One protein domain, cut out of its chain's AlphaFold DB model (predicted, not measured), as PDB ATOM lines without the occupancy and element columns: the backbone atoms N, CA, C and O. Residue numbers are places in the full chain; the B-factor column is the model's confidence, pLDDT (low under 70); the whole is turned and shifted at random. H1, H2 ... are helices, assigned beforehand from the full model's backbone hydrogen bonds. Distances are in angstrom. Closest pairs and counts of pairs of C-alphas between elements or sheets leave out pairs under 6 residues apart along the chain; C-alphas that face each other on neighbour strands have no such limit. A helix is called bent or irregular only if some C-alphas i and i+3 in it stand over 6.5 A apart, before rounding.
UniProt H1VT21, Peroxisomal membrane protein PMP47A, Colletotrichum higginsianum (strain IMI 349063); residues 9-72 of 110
ATOM      1  N   ARG A   9      51.497   3.329 -12.422       56.66
ATOM      2  CA  ARG A   9      50.328   2.671 -13.003       56.66
ATOM      3  C   ARG A   9      50.888   2.042 -14.266       56.66
ATOM      4  O   ARG A   9      51.095   2.730 -15.259       56.66
ATOM      5  N   ARG A  10      51.259   0.763 -14.184       60.19
ATOM      6  CA  ARG A  10      51.537  -0.055 -15.355       60.19
ATOM      7  C   ARG A  10      50.202  -0.129 -16.083       60.19
ATOM      8  O   ARG A  10      49.417  -1.035 -15.843       60.19
ATOM      9  N   VAL A  11      49.891   0.900 -16.869       62.16
ATOM     10  CA  VAL A  11      48.809   0.838 -17.839       62.16
ATOM     11  C   VAL A  11      49.217  -0.301 -18.748       62.16
ATOM     12  O   VAL A  11      50.232  -0.211 -19.441       62.16
ATOM     13  N   THR A  12      48.500  -1.417 -18.630       75.62
ATOM     14  CA  THR A  12      48.728  -2.599 -19.452       75.62
ATOM     15  C   THR A  12      48.826  -2.137 -20.905       75.62
ATOM     16  O   THR A  12      48.015  -1.294 -21.302       75.62
ATOM     17  N   PRO A  13      49.799  -2.625 -21.697       80.69
ATOM     18  CA  PRO A  13      50.019  -2.152 -23.064       80.69
ATOM     19  C   PRO A  13      48.740  -2.109 -23.908       80.69
ATOM     20  O   PRO A  13      48.554  -1.191 -24.699       80.69
ATOM     21  N   THR A  14      47.812  -3.037 -23.665       83.44
ATOM     22  CA  THR A  14      46.472  -3.057 -24.261       83.44
ATOM     23  C   THR A  14      45.625  -1.845 -23.867       83.44
ATOM     24  O   THR A  14      45.097  -1.163 -24.734       83.44
ATOM     25  N   ILE A  15      45.530  -1.511 -22.581       82.88
ATOM     26  CA  ILE A  15      44.765  -0.354 -22.085       82.88
ATOM     27  C   ILE A  15      45.369   0.958 -22.602       82.88
ATOM     28  O   ILE A  15      44.637   1.831 -23.063       82.88
ATOM     29  N   ALA A  16      46.699   1.089 -22.580       86.00
ATOM     30  CA  ALA A  16      47.383   2.253 -23.147       86.00
ATOM     31  C   ALA A  16      47.114   2.389 -24.654       86.00
ATOM     32  O   ALA A  16      46.868   3.492 -25.142       86.00
ATOM     33  N   PHE A  17      47.117   1.263 -25.376       87.38
ATOM     34  CA  PHE A  17      46.788   1.217 -26.794       87.38
ATOM     35  C   PHE A  17      45.355   1.687 -27.056       87.38
ATOM     36  O   PHE A  17      45.167   2.588 -27.867       87.38
ATOM     37  N   PHE A  18      44.358   1.154 -26.343       90.75
ATOM     38  CA  PHE A  18      42.959   1.544 -26.539       90.75
ATOM     39  C   PHE A  18      42.697   3.004 -26.163       90.75
ATOM     40  O   PHE A  18      42.045   3.716 -26.922       90.75
ATOM     41  N   LEU A  19      43.249   3.490 -25.049       88.81
ATOM     42  CA  LEU A  19      43.111   4.895 -24.651       88.81
ATOM     43  C   LEU A  19      43.767   5.840 -25.665       88.81
ATOM     44  O   LEU A  19      43.173   6.846 -26.053       88.81
ATOM     45  N   GLY A  20      44.967   5.500 -26.143       89.88
ATOM     46  CA  GLY A  20      45.656   6.271 -27.175       89.88
ATOM     47  C   GLY A  20      44.948   6.221 -28.530       89.88
ATOM     48  O   GLY A  20      44.886   7.233 -29.228       89.88
ATOM     49  N   ALA A  21      44.386   5.068 -28.900       89.94
ATOM     50  CA  ALA A  21      43.621   4.891 -30.128       89.94
ATOM     51  C   ALA A  21      42.319   5.701 -30.097       89.94
ATOM     52  O   ALA A  21      42.050   6.435 -31.042       89.94
ATOM     53  N   LEU A  22      41.558   5.647 -29.000       90.38
ATOM     54  CA  LEU A  22      40.329   6.427 -28.830       90.38
ATOM     55  C   LEU A  22      40.607   7.932 -28.805       90.38
ATOM     56  O   LEU A  22      39.917   8.691 -29.483       90.38
ATOM     57  N   GLY A  23      41.658   8.362 -28.099       93.19
ATOM     58  CA  GLY A  23      42.089   9.760 -28.106       93.19
ATOM     59  C   GLY A  23      42.471  10.241 -29.508       93.19
ATOM     60  O   GLY A  23      42.051  11.320 -29.930       93.19
ATOM     61  N   LYS A  24      43.198   9.417 -30.274       86.06
ATOM     62  CA  LYS A  24      43.509   9.708 -31.681       86.06
ATOM     63  C   LYS A  24      42.269   9.752 -32.555       86.06
ATOM     64  O   LYS A  24      42.187  10.646 -33.389       86.06
ATOM     65  N   LEU A  25      41.336   8.818 -32.399       86.62
ATOM     66  CA  LEU A  25      40.097   8.799 -33.175       86.62
ATOM     67  C   LEU A  25      39.306  10.079 -32.931       86.62
ATOM     68  O   LEU A  25      38.990  10.773 -33.888       86.62
ATOM     69  N   PHE A  26      39.099  10.450 -31.668       90.00
ATOM     70  CA  PHE A  26      38.392  11.675 -31.309       90.00
ATOM     71  C   PHE A  26      39.078  12.931 -31.867       90.00
ATOM     72  O   PHE A  26      38.444  13.750 -32.531       90.00
ATOM     73  N   ALA A  27      40.395  13.058 -31.674       86.81
ATOM     74  CA  ALA A  27      41.162  14.184 -32.203       86.81
ATOM     75  C   ALA A  27      41.121  14.243 -33.737       86.81
ATOM     76  O   ALA A  27      41.001  15.320 -34.326       86.81
ATOM     77  N   THR A  28      41.181  13.082 -34.391       78.81
ATOM     78  CA  THR A  28      41.089  12.981 -35.846       78.81
ATOM     79  C   THR A  28      39.698  13.371 -36.315       78.81
ATOM     80  O   THR A  28      39.618  14.157 -37.242       78.81
ATOM     81  N   SER A  29      38.617  12.930 -35.667       81.19
ATOM     82  CA  SER A  29      37.245  13.321 -36.020       81.19
ATOM     83  C   SER A  29      37.041  14.834 -35.988       81.19
ATOM     84  O   SER A  29      36.447  15.386 -36.908       81.19
ATOM     85  N   VAL A  30      37.589  15.513 -34.976       86.56
ATOM     86  CA  VAL A  30      37.527  16.981 -34.878       86.56
ATOM     87  C   VAL A  30      38.379  17.656 -35.961       86.56
ATOM     88  O   VAL A  30      37.987  18.680 -36.513       86.56
ATOM     89  N   THR A  31      39.531  17.077 -36.304       81.75
ATOM     90  CA  THR A  31      40.484  17.669 -37.262       81.75
ATOM     91  C   THR A  31      40.185  17.288 -38.720       81.75
ATOM     92  O   THR A  31      40.659  17.944 -39.647       81.75
ATOM     93  N   TYR A  32      39.383  16.248 -38.958       76.00
ATOM     94  CA  TYR A  32      39.122  15.696 -40.287       76.00
ATOM     95  C   TYR A  32      38.536  16.724 -41.268       76.00
ATOM     96  O   TYR A  32      39.042  16.799 -42.387       76.00
ATOM     97  N   PRO A  33      37.569  17.583 -40.876       73.31
ATOM     98  CA  PRO A  33      37.055  18.625 -41.764       73.31
ATOM     99  C   PRO A  33      38.158  19.563 -42.269       73.31
ATOM    100  O   PRO A  33      38.210  19.872 -43.459       73.31
ATOM    101  N   TYR A  34      39.088  19.941 -41.383       76.62
ATOM    102  CA  TYR A  34      40.220  20.799 -41.727       76.62
ATOM    103  C   TYR A  34      41.154  20.146 -42.758       76.62
ATOM    104  O   TYR A  34      41.571  20.779 -43.730       76.62
ATOM    105  N   ILE A  35      41.460  18.858 -42.577       77.06
ATOM    106  CA  ILE A  35      42.322  18.107 -43.499       77.06
ATOM    107  C   ILE A  35      41.651  17.971 -44.870       77.06
ATOM    108  O   ILE A  35      42.300  18.199 -45.895       77.06
ATOM    109  N   THR A  36      40.355  17.650 -44.890       67.69
ATOM    110  CA  THR A  36      39.596  17.399 -46.119       67.69
ATOM    111  C   THR A  36      39.632  18.586 -47.063       67.69
ATOM    112  O   THR A  36      39.982  18.408 -48.230       67.69
ATOM    113  N   VAL A  37      39.360  19.809 -46.597       69.25
ATOM    114  CA  VAL A  37      39.354  20.926 -47.560       69.25
ATOM    115  C   VAL A  37      40.709  21.534 -47.794       69.25
ATOM    116  O   VAL A  37      40.926  22.046 -48.883       69.25
ATOM    117  N   LYS A  38      41.672  21.397 -46.879       72.81
ATOM    118  CA  LYS A  38      43.058  21.694 -47.252       72.81
ATOM    119  C   LYS A  38      43.486  20.833 -48.450       72.81
ATOM    120  O   LYS A  38      44.167  21.341 -49.341       72.81
ATOM    121  N   SER A  39      43.055  19.568 -48.486       69.94
ATOM    122  CA  SER A  39      43.278  18.667 -49.620       69.94
ATOM    123  C   SER A  39      42.511  19.108 -50.868       69.94
ATOM    124  O   SER A  39      43.111  19.181 -51.934       69.94
ATOM    125  N   GLN A  40      41.222  19.452 -50.764       65.44
ATOM    126  CA  GLN A  40      40.452  19.935 -51.923       65.44
ATOM    127  C   GLN A  40      40.993  21.254 -52.481       65.44
ATOM    128  O   GLN A  40      41.105  21.390 -53.691       65.44
ATOM    129  N   MET A  41      41.425  22.183 -51.625       64.25
ATOM    130  CA  MET A  41      42.067  23.434 -52.042       64.25
ATOM    131  C   MET A  41      43.415  23.212 -52.739       64.25
ATOM    132  O   MET A  41      43.791  24.019 -53.580       64.25
ATOM    133  N   HIS A  42      44.157  22.152 -52.396       65.88
ATOM    134  CA  HIS A  42      45.401  21.800 -53.093       65.88
ATOM    135  C   HIS A  42      45.152  21.128 -54.448       65.88
ATOM    136  O   HIS A  42      45.973  21.271 -55.349       65.88
ATOM    137  N   VAL A  43      44.050  20.386 -54.587       66.94
ATOM    138  CA  VAL A  43      43.689  19.686 -55.831       66.94
ATOM    139  C   VAL A  43      42.955  20.613 -56.808       66.94
ATOM    140  O   VAL A  43      43.145  20.494 -58.015       66.94
ATOM    141  N   ALA A  44      42.174  21.575 -56.306       60.56
ATOM    142  CA  ALA A  44      41.537  22.635 -57.085       60.56
ATOM    143  C   ALA A  44      42.574  23.688 -57.523       60.56
ATOM    144  O   ALA A  44      42.639  24.803 -57.005       60.56
ATOM    145  N   GLY A  45      43.450  23.318 -58.455       53.94
ATOM    146  CA  GLY A  45      44.382  24.247 -59.089       53.94
ATOM    147  C   GLY A  45      43.654  25.303 -59.932       53.94
ATOM    148  O   GLY A  45      42.795  24.955 -60.730       53.94
ATOM    149  N   ASN A  46      44.034  26.575 -59.734       53.16
ATOM    150  CA  ASN A  46      43.934  27.806 -60.555       53.16
ATOM    151  C   ASN A  46      42.719  28.123 -61.470       53.16
ATOM    152  O   ASN A  46      42.700  29.229 -62.006       53.16
ATOM    153  N   GLY A  47      41.723  27.254 -61.663       52.50
ATOM    154  CA  GLY A  47      40.654  27.445 -62.659       52.50
ATOM    155  C   GLY A  47      39.227  27.503 -62.113       52.50
ATOM    156  O   GLY A  47      38.362  28.107 -62.741       52.50
ATOM    157  N   GLU A  48      38.965  26.931 -60.939       54.91
ATOM    158  CA  GLU A  48      37.637  26.950 -60.318       54.91
ATOM    159  C   GLU A  48      37.634  27.878 -59.102       54.91
ATOM    160  O   GLU A  48      38.632  27.991 -58.384       54.91
ATOM    161  N   LYS A  49      36.518  28.595 -58.895       52.09
ATOM    162  CA  LYS A  49      36.329  29.502 -57.753       52.09
ATOM    163  C   LYS A  49      36.792  28.781 -56.488       52.09
ATOM    164  O   LYS A  49      36.337  27.672 -56.229       52.09
ATOM    165  N   LYS A  50      37.693  29.402 -55.717       52.56
ATOM    166  CA  LYS A  50      38.131  28.908 -54.402       52.56
ATOM    167  C   LYS A  50      36.919  28.858 -53.468       52.56
ATOM    168  O   LYS A  50      36.666  29.802 -52.726       52.56
ATOM    169  N   GLU A  51      36.138  27.791 -53.558       57.78
ATOM    170  CA  GLU A  51      35.031  27.525 -52.656       57.78
ATOM    171  C   GLU A  51      35.598  27.294 -51.256       57.78
ATOM    172  O   GLU A  51      36.630  26.644 -51.067       57.78
ATOM    173  N   GLY A  52      34.947  27.887 -50.257       62.97
ATOM    174  CA  GLY A  52      35.337  27.698 -48.867       62.97
ATOM    175  C   GLY A  52      35.078  26.264 -48.396       62.97
ATOM    176  O   GLY A  52      34.213  25.565 -48.920       62.97
ATOM    177  N   MET A  53      35.768  25.867 -47.324       58.09
ATOM    178  CA  MET A  53      35.633  24.566 -46.651       58.09
ATOM    179  C   MET A  53      34.193  24.072 -46.515       58.09
ATOM    180  O   MET A  53      33.847  22.943 -46.857       58.09
ATOM    181  N   SER A  54      33.342  24.957 -46.014       66.69
ATOM    182  CA  SER A  54      31.933  24.700 -45.770       66.69
ATOM    183  C   SER A  54      31.122  24.572 -47.059       66.69
ATOM    184  O   SER A  54      30.206  23.755 -47.111       66.69
ATOM    185  N   GLN A  55      31.462  25.330 -48.106       72.06
ATOM    186  CA  GLN A  55      30.767  25.280 -49.391       72.06
ATOM    187  C   GLN A  55      31.012  23.950 -50.095       72.06
ATOM    188  O   GLN A  55      30.053  23.328 -50.546       72.06
ATOM    189  N   THR A  56      32.251  23.456 -50.107       69.56
ATOM    190  CA  THR A  56      32.552  22.185 -50.772       69.56
ATOM    191  C   THR A  56      31.944  20.992 -50.035       69.56
ATOM    192  O   THR A  56      31.370  20.117 -50.678       69.56
ATOM    193  N   ILE A  57      31.964  20.985 -48.696       72.25
ATOM    194  CA  ILE A  57      31.255  19.965 -47.900       72.25
ATOM    195  C   ILE A  57      29.750  20.020 -48.186       72.25
ATOM    196  O   ILE A  57      29.127  18.987 -48.432       72.25
ATOM    197  N   SER A  58      29.161  21.220 -48.200       79.62
ATOM    198  CA  SER A  58      27.728  21.376 -48.448       79.62
ATOM    199  C   SER A  58      27.327  20.984 -49.874       79.62
ATOM    200  O   SER A  58      26.222  20.476 -50.053       79.62
ATOM    201  N   ARG A  59      28.200  21.191 -50.868       81.31
ATOM    202  CA  ARG A  59      28.001  20.751 -52.255       81.31
ATOM    203  C   ARG A  59      28.035  19.228 -52.363       81.31
ATOM    204  O   ARG A  59      27.076  18.647 -52.853       81.31
ATOM    205  N   VAL A  60      29.067  18.581 -51.813       78.56
ATOM    206  CA  VAL A  60      29.209  17.112 -51.853       78.56
ATOM    207  C   VAL A  60      28.032  16.417 -51.166       78.56
ATOM    208  O   VAL A  60      27.496  15.457 -51.708       78.56
ATOM    209  N   ILE A  61      27.569  16.925 -50.015       84.75
ATOM    210  CA  ILE A  61      26.388  16.368 -49.336       84.75
ATOM    211  C   ILE A  61      25.116  16.553 -50.178       84.75
ATOM    212  O   ILE A  61      24.274  15.658 -50.197       84.75
ATOM    213  N   LYS A  62      24.955  17.690 -50.868       83.69
ATOM    214  CA  LYS A  62      23.784  17.948 -51.722       83.69
ATOM    215  C   LYS A  62      23.771  17.099 -52.995       83.69
ATOM    216  O   LYS A  62      22.693  16.708 -53.424       83.69
ATOM    217  N   GLU A  63      24.932  16.841 -53.591       82.50
ATOM    218  CA  GLU A  63      25.051  16.158 -54.887       82.50
ATOM    219  C   GLU A  63      25.210  14.638 -54.755       82.50
ATOM    220  O   GLU A  63      24.555  13.883 -55.467       82.50
ATOM    221  N   GLU A  64      26.059  14.175 -53.834       77.12
ATOM    222  CA  GLU A  64      26.412  12.756 -53.673       77.12
ATOM    223  C   GLU A  64      25.897  12.151 -52.353       77.12
ATOM    224  O   GLU A  64      26.092  10.962 -52.076       77.12
ATOM    225  N   GLY A  65      25.246  12.955 -51.508       82.62
ATOM    226  CA  GLY A  65      24.804  12.540 -50.181       82.62
ATOM    227  C   GLY A  65      25.960  12.335 -49.195       82.62
ATOM    228  O   GLY A  65      27.131  12.600 -49.469       82.62
ATOM    229  N   TYR A  66      25.635  11.812 -48.009       76.69
ATOM    230  CA  TYR A  66      26.635  11.538 -46.968       76.69
ATOM    231  C   TYR A  66      27.687  10.504 -47.397       76.69
ATOM    232  O   TYR A  66      28.819  10.562 -46.924       76.69
ATOM    233  N   ALA A  67      27.350   9.592 -48.315       75.88
ATOM    234  CA  ALA A  67      28.277   8.587 -48.836       75.88
ATOM    235  C   ALA A  67      29.390   9.192 -49.712       75.88
ATOM    236  O   ALA A  67      30.509   8.673 -49.707       75.88
ATOM    237  N   GLY A  68      29.128  10.317 -50.392       75.75
ATOM    238  CA  GLY A  68      30.129  11.037 -51.189       75.75
ATOM    239  C   GLY A  68      31.336  11.499 -50.369       75.75
ATOM    240  O   GLY A  68      32.465  11.485 -50.854       75.75
ATOM    241  N   LEU A  69      31.139  11.785 -49.076       74.62
ATOM    242  CA  LEU A  69      32.222  12.151 -48.150       74.62
ATOM    243  C   LEU A  69      33.172  10.985 -47.820       74.62
ATOM    244  O   LEU A  69      34.294  11.220 -47.370       74.62
ATOM    245  N   TYR A  70      32.739   9.739 -48.034       75.56
ATOM    246  CA  TYR A  70      33.522   8.523 -47.774       75.56
ATOM    247  C   TYR A  70      34.048   7.868 -49.061       75.56
ATOM    248  O   TYR A  70      34.723   6.834 -49.016       75.56
ATOM    249  N   LYS A  71      33.763   8.468 -50.221       74.50
ATOM    250  CA  LYS A  71      34.220   7.991 -51.524       74.50
ATOM    251  C   LYS A  71      35.752   8.005 -51.557       74.50
ATOM    252  O   LYS A  71      36.387   9.027 -51.324       74.50
ATOM    253  N   GLY A  72      36.357   6.839 -51.795       74.25
ATOM    254  CA  GLY A  72      37.818   6.668 -51.793       74.25
ATOM    255  C   GLY A  72      38.428   6.150 -50.483       74.25
ATOM    256  O   GLY A  72      39.645   5.961 -50.424       74.25
TER     257      GLY A  72
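Overview. This is residues 9 to 72 of the 110 residues of the protein "Peroxisomal membrane protein PMP47A" of Colletotrichum higginsianum (strain IMI 349063) (UniProt H1VT21). A long bent helix, H1, makes most of a rod: residues 12 to 18 and 20 to 32 stick out free, and a second helix, H2, turns off sideways from its far arm, H1b. The printed part has 64 residues, with two named helices, H1 then H2, and no named strand: all helix. It is extended, radius of gyration of the C-alphas 17.0 A, spanning 56 by 24 by 18 A.

Arrangement. H1, residues 13 to 43, was assigned as one helix by its hydrogen bonds but is bent: C-alphas 30 and 33 are 7.1 A apart. Its arms, H1a, residues 13 to 30, and H1b, residues 33 to 43, stand at a steep tilt of 62 degrees. H2, residues 53 to 68, touches H1b with residues 53 to 56 alone, about perpendicular at 84 degrees; the closest C-alphas, of Val 37 and Met 53, are 5.3 A apart. H1a and H2 are apart. H2 is irregular, with C-alphas 63 and 66 9.3 A apart, and has a kink of 87 degrees near residue 62. Every O i to N i+4 pair is within hydrogen-bond range in H1a and H1b, and 9 of 12 in H2.

Along the chain. H1a, 25.7 A long, begins at C-alpha 13 (50.019, -2.152, -23.064). H1b measures 15.6 A. H2, 15.3 A, ends at C-alpha 68 (30.129, 11.037, -51.189).

Size, cuts and confidence. The C-alphas farthest apart, of Arg 9 and Gly 47, are 56.3 A apart. The printed part has no cut, and the link from H1 to H2 is short. Mean pLDDT of the printed part is 74.3; residues 9 to 11, 36 to 37, 39 to 54 and 56 are under 70.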